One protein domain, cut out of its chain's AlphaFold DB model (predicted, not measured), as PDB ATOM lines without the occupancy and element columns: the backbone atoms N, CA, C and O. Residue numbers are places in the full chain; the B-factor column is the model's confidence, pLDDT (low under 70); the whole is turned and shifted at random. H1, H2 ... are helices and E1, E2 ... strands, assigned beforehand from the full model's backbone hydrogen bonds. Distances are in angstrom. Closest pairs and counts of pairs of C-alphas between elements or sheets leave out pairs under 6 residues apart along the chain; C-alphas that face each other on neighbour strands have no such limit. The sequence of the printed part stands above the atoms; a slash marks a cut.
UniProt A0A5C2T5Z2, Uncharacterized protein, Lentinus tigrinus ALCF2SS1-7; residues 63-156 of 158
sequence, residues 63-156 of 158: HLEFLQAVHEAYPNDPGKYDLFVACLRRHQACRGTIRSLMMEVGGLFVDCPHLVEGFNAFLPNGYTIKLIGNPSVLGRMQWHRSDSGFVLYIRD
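AT A GLANCE: This is residues 63 to 156 of the 158 residues of an uncharacterized protein of Lentinus tigrinus ALCF2SS1-7 (UniProt A0A5C2T5Z2). What shape do these atoms make? Four helices side by side, neighbours running opposite ways, make a four-sided bundle, H1 to H4 in turn round it. A small twisted sheet of three strands packs on its H3 and H4 side, away from H1 and H2. What does it hold? The 94 printed residues have four named helices, then three named strands, in a mixed class; the mixed sheet has the order E1, E3, E2. It is compact, with a radius of gyration of the C-alphas of 12.8 A and spans of 39 by 32 by 21 A.

IN THESE COORDINATES: Where are the helices? H1, residues 63 to 73, begins at C-alpha 63 (15.050, 4.830, -5.867). H2 is residues 78 to 93, 22.5 A long; H3 is 98 to 108, 15.3 A, and H4 113 to 120. Where are the strands? E1 is residues 127 to 132, E2 141 to 146, and E3 149 to 155, 19.6 A long, ending at C-alpha 155 (-5.811, -3.815, -19.639).

HOW THE PARTS SIT: How do the helices meet? H1 and H2, a helical hairpin, only just touch, with 3 pairs of C-alphas within 8 A, made by residues 78 to 81 of H2 alone; the closest are His 71 and Tyr 81, 6.7 A. H2 and H3, also a hairpin, touch at C-alphas His 91 and Leu 101, 6.6 A, and H1 touches H4 at Phe 66 and Gly 118, 6.8 A. In all four helices every O i to N i+4 pair is within hydrogen-bond range. What is on the sheet? H3 is on one face, making two layers, helix over sheet, at a height of 9.4 A; H4 is on the sheet too, its C-alpha Asn 120 5.7 A from Thr 128 of E1. How do the strands pair? E1 and E3 are parallel, with N 130 and O 152 at 2.8 A; E2 and E3 are an antiparallel hairpin, with N 144 and O 151 at 2.8 A.

THE WHOLE: How large is it? The two C-alphas farthest apart, Asn 76 and Asp 147, are 40.5 A apart. Is it unbroken and sure? The printed part has no cut and no long link; pLDDT is under 70 at residues 95 to 96.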
ATOM      1  N   HIS A  63      16.223   4.414  -6.629       80.81
ATOM      2  CA  HIS A  63      15.050   4.830  -5.867       80.81
ATOM      3  C   HIS A  63      14.762   6.348  -5.866       80.81
ATOM      4  O   HIS A  63      13.615   6.744  -6.020       80.81
ATOM      5  N   LEU A  64      15.765   7.207  -5.655       81.31
ATOM      6  CA  LEU A  64      15.602   8.668  -5.694       81.31
ATOM      7  C   LEU A  64      15.228   9.154  -7.097       81.31
ATOM      8  O   LEU A  64      14.375  10.025  -7.222       81.31
ATOM      9  N   GLU A  65      15.819   8.555  -8.129       85.12
ATOM     10  CA  GLU A  65      15.494   8.856  -9.527       85.12
ATOM     11  C   GLU A  65      14.042   8.474  -9.848       85.12
ATOM     12  O   GLU A  65      13.305   9.258 -10.442       85.12
ATOM     13  N   PHE A  66      13.577   7.327  -9.339       85.69
ATOM     14  CA  PHE A  66      12.176   6.927  -9.458       85.69
ATOM     15  C   PHE A  66      11.218   7.893  -8.746       85.69
ATOM     16  O   PHE A  66      10.192   8.266  -9.306       85.69
ATOM     17  N   LEU A  67      11.550   8.342  -7.531       86.44
ATOM     18  CA  LEU A  67      10.732   9.326  -6.810       86.44
ATOM     19  C   LEU A  67      10.632  10.656  -7.563       86.44
ATOM     20  O   LEU A  67       9.561  11.259  -7.592       86.44
ATOM     21  N   GLN A  68      11.733  11.100  -8.173       85.25
ATOM     22  CA  GLN A  68      11.741  12.303  -8.995       85.25
ATOM     23  C   GLN A  68      10.860  12.127 -10.237       85.25
ATOM     24  O   GLN A  68      10.027  12.987 -10.502       85.25
ATOM     25  N   ALA A  69      10.962  10.991 -10.934       87.38
ATOM     26  CA  ALA A  69      10.109  10.692 -12.082       87.38
ATOM     27  C   ALA A  69       8.614  10.689 -11.711       87.38
ATOM     28  O   ALA A  69       7.802  11.240 -12.445       87.38
ATOM     29  N   VAL A  70       8.238  10.130 -10.551       86.44
ATOM     30  CA  VAL A  70       6.843  10.167 -10.064       86.44
ATOM     31  C   VAL A  70       6.381  11.606  -9.817       86.44
ATOM     32  O   VAL A  70       5.247  11.947 -10.145       86.44
ATOM     33  N   HIS A  71       7.244  12.456  -9.255       85.25
ATOM     34  CA  HIS A  71       6.930  13.867  -9.037       85.25
ATOM     35  C   HIS A  71       6.749  14.614 -10.369       85.25
ATOM     36  O   HIS A  71       5.779  15.348 -10.540       85.25
ATOM     37  N   GLU A  72       7.658  14.407 -11.324       86.69
ATOM     38  CA  GLU A  72       7.621  15.039 -12.650       86.69
ATOM     39  C   GLU A  72       6.454  14.550 -13.516       86.69
ATOM     40  O   GLU A  72       5.952  15.305 -14.346       86.69
ATOM     41  N   ALA A  73       5.987  13.318 -13.305       84.75
ATOM     42  CA  ALA A  73       4.809  12.776 -13.974       84.75
ATOM     43  C   ALA A  73       3.494  13.389 -13.459       84.75
ATOM     44  O   ALA A  73       2.524  13.477 -14.213       84.75
ATOM     45  N   TYR A  74       3.453  13.834 -12.196       84.00
ATOM     46  CA  TYR A  74       2.254  14.390 -11.558       84.00
ATOM     47  C   TYR A  74       2.486  15.775 -10.925       84.00
ATOM     48  O   TYR A  74       2.185  15.973  -9.747       84.00
ATOM     49  N   PRO A  75       2.941  16.785 -11.693       82.31
ATOM     50  CA  PRO A  75       3.241  18.112 -11.152       82.31
ATOM     51  C   PRO A  75       1.984  18.849 -10.663       82.31
ATOM     52  O   PRO A  75       2.066  19.695  -9.778       82.31
ATOM     53  N   ASN A  76       0.816  18.508 -11.218       82.94
ATOM     54  CA  ASN A  76      -0.482  19.072 -10.839       82.94
ATOM     55  C   ASN A  76      -1.270  18.202  -9.848       82.94
ATOM     56  O   ASN A  76      -2.340  18.625  -9.414       82.94
ATOM     57  N   ASP A  77      -0.780  17.008  -9.499       79.56
ATOM     58  CA  ASP A  77      -1.506  16.072  -8.636       79.56
ATOM     59  C   ASP A  77      -0.593  15.506  -7.535       79.56
ATOM     60  O   ASP A  77      -0.092  14.380  -7.630       79.56
ATOM     61  N   PRO A  78      -0.357  16.277  -6.455       81.00
ATOM     62  CA  PRO A  78       0.437  15.799  -5.324       81.00
ATOM     63  C   PRO A  78      -0.227  14.610  -4.605       81.00
ATOM     64  O   PRO A  78       0.459  13.827  -3.945       81.00
ATOM     65  N   GLY A  79      -1.543  14.426  -4.775       85.88
ATOM     66  CA  GLY A  79      -2.294  13.314  -4.196       85.88
ATOM     67  C   GLY A  79      -1.796  11.950  -4.673       85.88
ATOM     68  O   GLY A  79      -1.678  11.026  -3.866       85.88
ATOM     69  N   LYS A  80      -1.419  11.815  -5.952       83.81
ATOM     70  CA  LYS A  80      -0.827  10.572  -6.478       83.81
ATOM     71  C   LYS A  80       0.510  10.224  -5.820       83.81
ATOM     72  O   LYS A  80       0.744   9.054  -5.507       83.81
ATOM     73  N   TYR A  81       1.362  11.211  -5.541       87.06
ATOM     74  CA  TYR A  81       2.612  10.975  -4.811       87.06
ATOM     75  C   TYR A  81       2.343  10.502  -3.375       87.06
ATOM     76  O   TYR A  81       2.904   9.495  -2.933       87.06
ATOM     77  N   ASP A  82       1.433  11.166  -2.660       87.31
ATOM     78  CA  ASP A  82       1.069  10.780  -1.292       87.31
ATOM     79  C   ASP A  82       0.468   9.372  -1.226       87.31
ATOM     80  O   ASP A  82       0.801   8.590  -0.326       87.31
ATOM     81  N   LEU A  83      -0.357   9.007  -2.212       87.75
ATOM     82  CA  LEU A  83      -0.893   7.657  -2.366       87.75
ATOM     83  C   LEU A  83       0.222   6.629  -2.580       87.75
ATOM     84  O   LEU A  83       0.211   5.591  -1.918       87.75
ATOM     85  N   PHE A  84       1.219   6.914  -3.422       87.38
ATOM     86  CA  PHE A  84       2.364   6.021  -3.627       87.38
ATOM     87  C   PHE A  84       3.141   5.787  -2.325       87.38
ATOM     88  O   PHE A  84       3.394   4.642  -1.931       87.38
ATOM     89  N   VAL A  85       3.464   6.861  -1.598       87.88
ATOM     90  CA  VAL A  85       4.171   6.765  -0.313       87.88
ATOM     91  C   VAL A  85       3.319   6.025   0.727       87.88
ATOM     92  O   VAL A  85       3.849   5.268   1.547       87.88
ATOM     93  N   ALA A  86       1.996   6.198   0.709       87.31
ATOM     94  CA  ALA A  86       1.081   5.434   1.551       87.31
ATOM     95  C   ALA A  86       1.080   3.935   1.202       87.31
ATOM     96  O   ALA A  86       1.107   3.115   2.122       87.31
ATOM     97  N   CYS A  87       1.123   3.565  -0.083       87.50
ATOM     98  CA  CYS A  87       1.227   2.170  -0.533       87.50
ATOM     99  C   CYS A  87       2.528   1.521  -0.037       87.50
ATOM    100  O   CYS A  87       2.504   0.439   0.556       87.50
ATOM    101  N   LEU A  88       3.666   2.213  -0.181       84.06
ATOM    102  CA  LEU A  88       4.958   1.741   0.334       84.06
ATOM    103  C   LEU A  88       4.928   1.529   1.854       84.06
ATOM    104  O   LEU A  88       5.382   0.493   2.349       84.06
ATOM    105  N   ARG A  89       4.365   2.485   2.604       84.88
ATOM    106  CA  ARG A  89       4.226   2.381   4.065       84.88
ATOM    107  C   ARG A  89       3.295   1.241   4.473       84.88
ATOM    108  O   ARG A  89       3.630   0.491   5.386       84.88
ATOM    109  N   ARG A  90       2.167   1.056   3.781       82.62
ATOM    110  CA  ARG A  90       1.218  -0.042   4.027       82.62
ATOM    111  C   ARG A  90       1.860  -1.408   3.788       82.62
ATOM    112  O   ARG A  90       1.700  -2.310   4.610       82.62
ATOM    113  N   HIS A  91       2.647  -1.540   2.721       81.81
ATOM    114  CA  HIS A  91       3.407  -2.755   2.438       81.81
ATOM    115  C   HIS A  91       4.406  -3.082   3.560       81.81
ATOM    116  O   HIS A  91       4.489  -4.234   3.990       81.81
ATOM    117  N   GLN A  92       5.110  -2.074   4.084       80.06
ATOM    118  CA  GLN A  92       6.033  -2.247   5.212       80.06
ATOM    119  C   GLN A  92       5.305  -2.591   6.524       80.06
ATOM    120  O   GLN A  92       5.755  -3.469   7.256       80.06
ATOM    121  N   ALA A  93       4.167  -1.948   6.804       79.38
ATOM    122  CA  ALA A  93       3.427  -2.103   8.056       79.38
ATOM    123  C   ALA A  93       2.708  -3.458   8.185       79.38
ATOM    124  O   ALA A  93       2.694  -4.050   9.262       79.38
ATOM    125  N   CYS A  94       2.123  -3.971   7.100       72.25
ATOM    126  CA  CYS A  94       1.312  -5.193   7.139       72.25
ATOM    127  C   CYS A  94       2.060  -6.457   6.688       72.25
ATOM    128  O   CYS A  94       1.420  -7.497   6.535       72.25
ATOM    129  N   ARG A  95       3.380  -6.389   6.431       69.00
ATOM    130  CA  ARG A  95       4.106  -7.426   5.665       69.00
ATOM    131  C   ARG A  95       3.347  -7.778   4.380       69.00
ATOM    132  O   ARG A  95       3.023  -8.939   4.121       69.00
ATOM    133  N   GLY A  96       3.017  -6.746   3.604       69.50
ATOM    134  CA  GLY A  96       2.322  -6.911   2.334       69.50
ATOM    135  C   GLY A  96       3.062  -7.897   1.430       69.50
ATOM    136  O   GLY A  96       4.285  -8.007   1.466       69.50
ATOM    137  N   THR A  97       2.320  -8.656   0.626       85.69
ATOM    138  CA  THR A  97       2.944  -9.497  -0.402       85.69
ATOM    139  C   THR A  97       3.292  -8.626  -1.605       85.69
ATOM    140  O   THR A  97       2.525  -7.724  -1.945       85.69
ATOM    141  N   ILE A  98       4.377  -8.956  -2.316       86.38
ATOM    142  CA  ILE A  98       4.779  -8.292  -3.570       86.38
ATOM    143  C   ILE A  98       3.594  -8.131  -4.545       86.38
ATOM    144  O   ILE A  98       3.464  -7.110  -5.207       86.38
ATOM    145  N   ARG A  99       2.673  -9.108  -4.580       87.19
ATOM    146  CA  ARG A  99       1.471  -9.075  -5.425       87.19
ATOM    147  C   ARG A  99       0.520  -7.930  -5.077       87.19
ATOM    148  O   ARG A  99      -0.005  -7.295  -5.982       87.19
ATOM    149  N   SER A 100       0.314  -7.659  -3.789       88.19
ATOM    150  CA  SER A 100      -0.529  -6.547  -3.338       88.19
ATOM    151  C   SER A 100       0.100  -5.209  -3.715       88.19
ATOM    152  O   SER A 100      -0.587  -4.343  -4.245       88.19
ATOM    153  N   LEU A 101       1.420  -5.081  -3.537       88.88
ATOM    154  CA  LEU A 101       2.153  -3.877  -3.926       88.88
ATOM    155  C   LEU A 101       2.075  -3.627  -5.438       88.88
ATOM    156  O   LEU A 101       1.803  -2.508  -5.855       88.88
ATOM    157  N   MET A 102       2.257  -4.666  -6.258       90.31
ATOM    158  CA  MET A 102       2.160  -4.552  -7.718       90.31
ATOM    159  C   MET A 102       0.770  -4.116  -8.187       90.31
ATOM    160  O   MET A 102       0.673  -3.345  -9.135       90.31
ATOM    161  N   MET A 103      -0.298  -4.594  -7.546       90.00
ATOM    162  CA  MET A 103      -1.660  -4.168  -7.884       90.00
ATOM    163  C   MET A 103      -1.915  -2.709  -7.504       90.00
ATOM    164  O   MET A 103      -2.443  -1.964  -8.322       90.00
ATOM    165  N   GLU A 104      -1.518  -2.287  -6.300       89.50
ATOM    166  CA  GLU A 104      -1.685  -0.895  -5.863       89.50
ATOM    167  C   GLU A 104      -0.882   0.068  -6.755       89.50
ATOM    168  O   GLU A 104      -1.437   1.026  -7.288       89.50
ATOM    169  N   VAL A 105       0.402  -0.224  -6.991       89.31
ATOM    170  CA  VAL A 105       1.290   0.624  -7.807       89.31
ATOM    171  C   VAL A 105       0.890   0.610  -9.283       89.31
ATOM    172  O   VAL A 105       0.861   1.659  -9.923       89.31
ATOM    173  N   GLY A 106       0.542  -0.558  -9.825       89.00
ATOM    174  CA  GLY A 106       0.113  -0.688 -11.215       89.00
ATOM    175  C   GLY A 106      -1.190   0.054 -11.512       89.00
ATOM    176  O   GLY A 106      -1.336   0.602 -12.599       89.00
ATOM    177  N   GLY A 107      -2.120   0.107 -10.552       88.25
ATOM    178  CA  GLY A 107      -3.344   0.899 -10.687       88.25
ATOM    179  C   GLY A 107      -3.117   2.398 -10.506       88.25
ATOM    180  O   GLY A 107      -3.755   3.196 -11.183       88.25
ATOM    181  N   LEU A 108      -2.182   2.786  -9.636       88.56
ATOM    182  CA  LEU A 108      -1.860   4.191  -9.395       88.56
ATOM    183  C   LEU A 108      -1.182   4.855 -10.604       88.56
ATOM    184  O   LEU A 108      -1.450   6.019 -10.902       88.56
ATOM    185  N   PHE A 109      -0.322   4.107 -11.300       89.19
ATOM    186  CA  PHE A 109       0.461   4.582 -12.446       89.19
ATOM    187  C   PHE A 109      -0.060   4.078 -13.794       89.19
ATOM    188  O   PHE A 109       0.690   4.023 -14.766       89.19
ATOM    189  N   VAL A 110      -1.343   3.721 -13.867       87.56
ATOM    190  CA  VAL A 110      -1.963   3.183 -15.085       87.56
ATOM    191  C   VAL A 110      -1.843   4.161 -16.269       87.56
ATOM    192  O   VAL A 110      -1.441   3.758 -17.356       87.56
ATOM    193  N   ASP A 111      -2.004   5.463 -16.001       84.81
ATOM    194  CA  ASP A 111      -1.854   6.564 -16.965       84.81
ATOM    195  C   ASP A 111      -0.399   6.856 -17.385       84.81
ATOM    196  O   ASP A 111      -0.146   7.711 -18.234       84.81
ATOM    197  N   CYS A 112       0.587   6.242 -16.728       86.81
ATOM    198  CA  CYS A 112       2.003   6.587 -16.859       86.81
ATOM    199  C   CYS A 112       2.855   5.322 -17.031       86.81
ATOM    200  O   CYS A 112       3.482   4.855 -16.074       86.81
ATOM    201  N   PRO A 113       2.948   4.782 -18.261       86.44
ATOM    202  CA  PRO A 113       3.641   3.519 -18.511       86.44
ATOM    203  C   PRO A 113       5.125   3.547 -18.139       86.44
ATOM    204  O   PRO A 113       5.641   2.563 -17.616       86.44
ATOM    205  N   HIS A 114       5.788   4.694 -18.305       87.25
ATOM    206  CA  HIS A 114       7.192   4.883 -17.936       87.25
ATOM    207  C   HIS A 114       7.460   4.651 -16.435       87.25
ATOM    208  O   HIS A 114       8.501   4.104 -16.071       87.25
ATOM    209  N   LEU A 115       6.514   5.001 -15.551       89.75
ATOM    210  CA  LEU A 115       6.635   4.734 -14.114       89.75
ATOM    211  C   LEU A 115       6.433   3.252 -13.799       89.75
ATOM    212  O   LEU A 115       7.120   2.698 -12.946       89.75
ATOM    213  N   VAL A 116       5.522   2.578 -14.496       90.06
ATOM    214  CA  VAL A 116       5.335   1.130 -14.327       90.06
ATOM    215  C   VAL A 116       6.576   0.362 -14.788       90.06
ATOM    216  O   VAL A 116       7.013  -0.572 -14.112       90.06
ATOM    217  N   GLU A 117       7.195   0.785 -15.891       87.62
ATOM    218  CA  GLU A 117       8.459   0.226 -16.375       87.62
ATOM    219  C   GLU A 117       9.609   0.459 -15.396       87.62
ATOM    220  O   GLU A 117      10.316  -0.490 -15.052       87.62
ATOM    221  N   GLY A 118       9.756   1.683 -14.882       87.00
ATOM    222  CA  GLY A 118      10.737   1.988 -13.842       87.00
ATOM    223  C   GLY A 118      10.523   1.148 -12.581       87.00
ATOM    224  O   GLY A 118      11.485   0.659 -11.988       87.00
ATOM    225  N   PHE A 119       9.263   0.889 -12.210       88.75
ATOM    226  CA  PHE A 119       8.931   0.071 -11.047       88.75
ATOM    227  C   PHE A 119       9.338  -1.402 -11.207       88.75
ATOM    228  O   PHE A 119       9.715  -2.044 -10.225       88.75
ATOM    229  N   ASN A 120       9.344  -1.942 -12.431       89.00
ATOM    230  CA  ASN A 120       9.775  -3.319 -12.689       89.00
ATOM    231  C   ASN A 120      11.228  -3.586 -12.260       89.00
ATOM    232  O   ASN A 120      11.541  -4.712 -11.882       89.00
ATOM    233  N   ALA A 121      12.098  -2.569 -12.251       85.31
ATOM    234  CA  ALA A 121      13.477  -2.697 -11.772       85.31
ATOM    235  C   ALA A 121      13.584  -2.865 -10.243       85.31
ATOM    236  O   ALA A 121      14.605  -3.334  -9.739       85.31
ATOM    237  N   PHE A 122      12.536  -2.497  -9.500       84.25
ATOM    238  CA  PHE A 122      12.451  -2.672  -8.046       84.25
ATOM    239  C   PHE A 122      11.793  -3.991  -7.645       84.25
ATOM    240  O   PHE A 122      11.798  -4.352  -6.464       84.25
ATOM    241  N   LEU A 123      11.217  -4.714  -8.606       87.75
ATOM    242  CA  LEU A 123      10.609  -6.004  -8.352       87.75
ATOM    243  C   LEU A 123      11.678  -7.104  -8.336       87.75
ATOM    244  O   LEU A 123      12.579  -7.112  -9.175       87.75
ATOM    245  N   PRO A 124      11.596  -8.062  -7.396       85.88
ATOM    246  CA  PRO A 124      12.473  -9.222  -7.413       85.88
ATOM    247  C   PRO A 124      12.269 -10.039  -8.693       85.88
ATOM    248  O   PRO A 124      11.170 -10.075  -9.255       85.88
ATOM    249  N   ASN A 125      13.329 -10.730  -9.121       82.75
ATOM    250  CA  ASN A 125      13.331 -11.528 -10.346       82.75
ATOM    251  C   ASN A 125      12.099 -12.438 -10.423       82.75
ATOM    252  O   ASN A 125      11.790 -13.178  -9.486       82.75
ATOM    253  N   GLY A 126      11.412 -12.372 -11.561       85.88
ATOM    254  CA  GLY A 126      10.190 -13.124 -11.797       85.88
ATOM    255  C   GLY A 126       8.910 -12.426 -11.354       85.88
ATOM    256  O   GLY A 126       7.874 -13.070 -11.336       85.88
ATOM    257  N   TYR A 127       8.927 -11.138 -11.025       91.31
ATOM    258  CA  TYR A 127       7.711 -10.334 -10.925       91.31
ATOM    259  C   TYR A 127       7.771  -9.178 -11.916       91.31
ATOM    260  O   TYR A 127       8.768  -8.467 -11.994       91.31
ATOM    261  N   THR A 128       6.718  -8.997 -12.708       92.12
ATOM    262  CA  THR A 128       6.685  -7.943 -13.732       92.12
ATOM    263  C   THR A 128       5.273  -7.413 -13.907       92.12
ATOM    264  O   THR A 128       4.317  -8.183 -13.930       92.12
ATOM    265  N   ILE A 129       5.130  -6.102 -14.049       91.94
ATOM    266  CA  ILE A 129       3.882  -5.428 -14.402       91.94
ATOM    267  C   ILE A 129       3.951  -5.053 -15.884       91.94
ATOM    268  O   ILE A 129       4.957  -4.511 -16.347       91.94
ATOM    269  N   LYS A 130       2.890  -5.362 -16.633       91.38
ATOM    270  CA  LYS A 130       2.741  -5.025 -18.051       91.38
ATOM    271  C   LYS A 130       1.400  -4.347 -18.295       91.38
ATOM    272  O   LYS A 130       0.349  -4.930 -18.033       91.38
ATOM    273  N   LEU A 131       1.452  -3.142 -18.844       90.06
ATOM    274  CA  LEU A 131       0.286  -2.434 -19.361       90.06
ATOM    275  C   LEU A 131       0.035  -2.910 -20.798       90.06
ATOM    276  O   LEU A 131       0.976  -3.074 -21.572       90.06
ATOM    277  N   ILE A 132      -1.218  -3.194 -21.137       88.81
ATOM    278  CA  ILE A 132      -1.628  -3.641 -22.470       88.81
ATOM    279  C   ILE A 132      -2.475  -2.543 -23.106       88.81
ATOM    280  O   ILE A 132      -3.534  -2.206 -22.580       88.81
ATOM    281  N   GLY A 133      -2.014  -2.022 -24.245       83.12
ATOM    282  CA  GLY A 133      -2.599  -0.837 -24.871       83.12
ATOM    283  C   GLY A 133      -2.131   0.422 -24.146       83.12
ATOM    284  O   GLY A 133      -0.935   0.576 -23.924       83.12
ATOM    285  N   ASN A 134      -3.071   1.284 -23.761       77.38
ATOM    286  CA  ASN A 134      -2.838   2.461 -22.924       77.38
ATOM    287  C   ASN A 134      -4.029   2.635 -21.975       77.38
ATOM    288  O   ASN A 134      -4.903   3.453 -22.253       77.38
ATOM    289  N   PRO A 135      -4.119   1.836 -20.902       76.75
ATOM    290  CA  PRO A 135      -5.210   1.989 -19.957       76.75
ATOM    291  C   PRO A 135      -5.111   3.361 -19.277       76.75
ATOM    292  O   PRO A 135      -4.122   3.648 -18.614       76.75
ATOM    293  N   SER A 136      -6.115   4.218 -19.451       76.12
ATOM    294  CA  SER A 136      -6.236   5.468 -18.669       76.12
ATOM    295  C   SER A 136      -7.072   5.263 -17.403       76.12
ATOM    296  O   SER A 136      -7.121   6.086 -16.495       76.12
ATOM    297  N   VAL A 137      -7.766   4.132 -17.326       78.88
ATOM    298  CA  VAL A 137      -8.533   3.722 -16.157       78.88
ATOM    299  C   VAL A 137      -8.081   2.326 -15.769       78.88
ATOM    300  O   VAL A 137      -7.684   1.517 -16.609       78.88
ATOM    301  N   LEU A 138      -8.135   2.031 -14.471       82.94
ATOM    302  CA  LEU A 138      -7.877   0.692 -13.972       82.94
ATOM    303  C   LEU A 138      -8.932  -0.281 -14.509       82.94
ATOM    304  O   LEU A 138     -10.012  -0.422 -13.936       82.94
ATOM    305  N   GLY A 139      -8.604  -0.952 -15.608       85.19
ATOM    306  CA  GLY A 139      -9.436  -2.001 -16.167       85.19
ATOM    307  C   GLY A 139      -9.106  -3.367 -15.596       85.19
ATOM    308  O   GLY A 139      -8.861  -3.551 -14.399       85.19
ATOM    309  N   ARG A 140      -9.137  -4.382 -16.459       88.56
ATOM    310  CA  ARG A 140      -8.935  -5.761 -16.014       88.56
ATOM    311  C   ARG A 140      -7.472  -5.994 -15.649       88.56
ATOM    312  O   ARG A 140      -6.601  -6.024 -16.517       88.56
ATOM    313  N   MET A 141      -7.238  -6.277 -14.372       89.69
ATOM    314  CA  MET A 141      -5.967  -6.781 -13.860       89.69
ATOM    315  C   MET A 141      -5.966  -8.310 -13.851       89.69
ATOM    316  O   MET A 141      -6.821  -8.939 -13.227       89.69
ATOM    317  N   GLN A 142      -5.008  -8.925 -14.538       90.44
ATOM    318  CA  GLN A 142      -4.902 -10.376 -14.644       90.44
ATOM    319  C   GLN A 142      -3.491 -10.858 -14.319       90.44
ATOM    320  O   GLN A 142      -2.511 -10.440 -14.931       90.44
ATOM    321  N   TRP A 143      -3.399 -11.798 -13.382       91.38
ATOM    322  CA  TRP A 143      -2.159 -12.501 -13.080       91.38
ATOM    323  C   TRP A 143      -1.920 -13.622 -14.086       91.38
ATOM    324  O   TRP A 143      -2.789 -14.461 -14.319       91.38
ATOM    325  N   HIS A 144      -0.715 -13.669 -14.631       92.25
ATOM    326  CA  HIS A 144      -0.248 -14.729 -15.504       92.25
ATOM    327  C   HIS A 144       1.001 -15.365 -14.903       92.25
ATOM    328  O   HIS A 144       1.950 -14.671 -14.540       92.25
ATOM    329  N   ARG A 145       1.000 -16.690 -14.775       91.25
ATOM    330  CA  ARG A 145       2.168 -17.443 -14.319       91.25
ATOM    331  C   ARG A 145       2.987 -17.827 -15.550       91.25
ATOM    332  O   ARG A 145       2.470 -18.506 -16.425       91.25
ATOM    333  N   SER A 146       4.227 -17.361 -15.610       87.12
ATOM    334  CA  SER A 146       5.205 -17.666 -16.656       87.12
ATOM    335  C   SER A 146       6.306 -18.560 -16.078       87.12
ATOM    336  O   SER A 146       6.487 -18.599 -14.861       87.12
ATOM    337  N   ASP A 147       7.065 -19.250 -16.926       84.12
ATOM    338  CA  ASP A 147       8.225 -20.058 -16.515       84.12
ATOM    339  C   ASP A 147       9.254 -19.240 -15.718       84.12
ATOM    340  O   ASP A 147       9.925 -19.759 -14.827       84.12
ATOM    341  N   SER A 148       9.317 -17.932 -15.982       79.62
ATOM    342  CA  SER A 148      10.192 -16.980 -15.295       79.62
ATOM    343  C   SER A 148       9.586 -16.385 -14.014       79.62
ATOM    344  O   SER A 148      10.297 -15.669 -13.315       79.62
ATOM    345  N   GLY A 149       8.301 -16.627 -13.704       88.06
ATOM    346  CA  GLY A 149       7.623 -16.110 -12.504       88.06
ATOM    347  C   GLY A 149       6.154 -15.684 -12.699       88.06
ATOM    348  O   GLY A 149       5.330 -16.437 -13.211       88.06
ATOM    349  N   PHE A 150       5.782 -14.490 -12.240       91.38
ATOM    350  CA  PHE A 150       4.440 -13.914 -12.262       91.38
ATOM    351  C   PHE A 150       4.426 -12.566 -12.983       91.38
ATOM    352  O   PHE A 150       5.167 -11.645 -12.647       91.38
ATOM    353  N   VAL A 151       3.509 -12.425 -13.933       93.00
ATOM    354  CA  VAL A 151       3.286 -11.187 -14.675       93.00
ATOM    355  C   VAL A 151       1.887 -10.670 -14.366       93.00
ATOM    356  O   VAL A 151       0.912 -11.409 -14.487       93.00
ATOM    357  N   LEU A 152       1.785  -9.410 -13.959       92.81
ATOM    358  CA  LEU A 152       0.521  -8.702 -13.803       92.81
ATOM    359  C   LEU A 152       0.224  -7.939 -15.093       92.81
ATOM    360  O   LEU A 152       0.920  -6.978 -15.412       92.81
ATOM    361  N   TYR A 153      -0.800  -8.365 -15.825       92.50
ATOM    362  CA  TYR A 153      -1.303  -7.664 -17.000       92.50
ATOM    363  C   TYR A 153      -2.425  -6.710 -16.607       92.50
ATOM    364  O   TYR A 153      -3.396  -7.139 -15.987       92.50
ATOM    365  N   ILE A 154      -2.309  -5.445 -16.994       91.44
ATOM    366  CA  ILE A 154      -3.324  -4.414 -16.774       91.44
ATOM    367  C   ILE A 154      -3.837  -3.985 -18.145       91.44
ATOM    368  O   ILE A 154      -3.051  -3.564 -18.994       91.44
ATOM    369  N   ARG A 155      -5.136  -4.162 -18.381       88.12
ATOM    370  CA  ARG A 155      -5.811  -3.815 -19.639       88.12
ATOM    371  C   ARG A 155      -6.738  -2.629 -19.434       88.12
ATOM    372  O   ARG A 155      -7.191  -2.405 -18.313       88.12
ATOM    373  N   ASP A 156      -7.024  -1.933 -20.523       82.56
ATOM    374  CA  ASP A 156      -8.013  -0.859 -20.562       82.56
ATOM    375  C   ASP A 156      -9.449  -1.390 -20.381       82.56
ATOM    376  O   ASP A 156      -9.688  -2.603 -20.463       82.56
TER     377      ASP A 156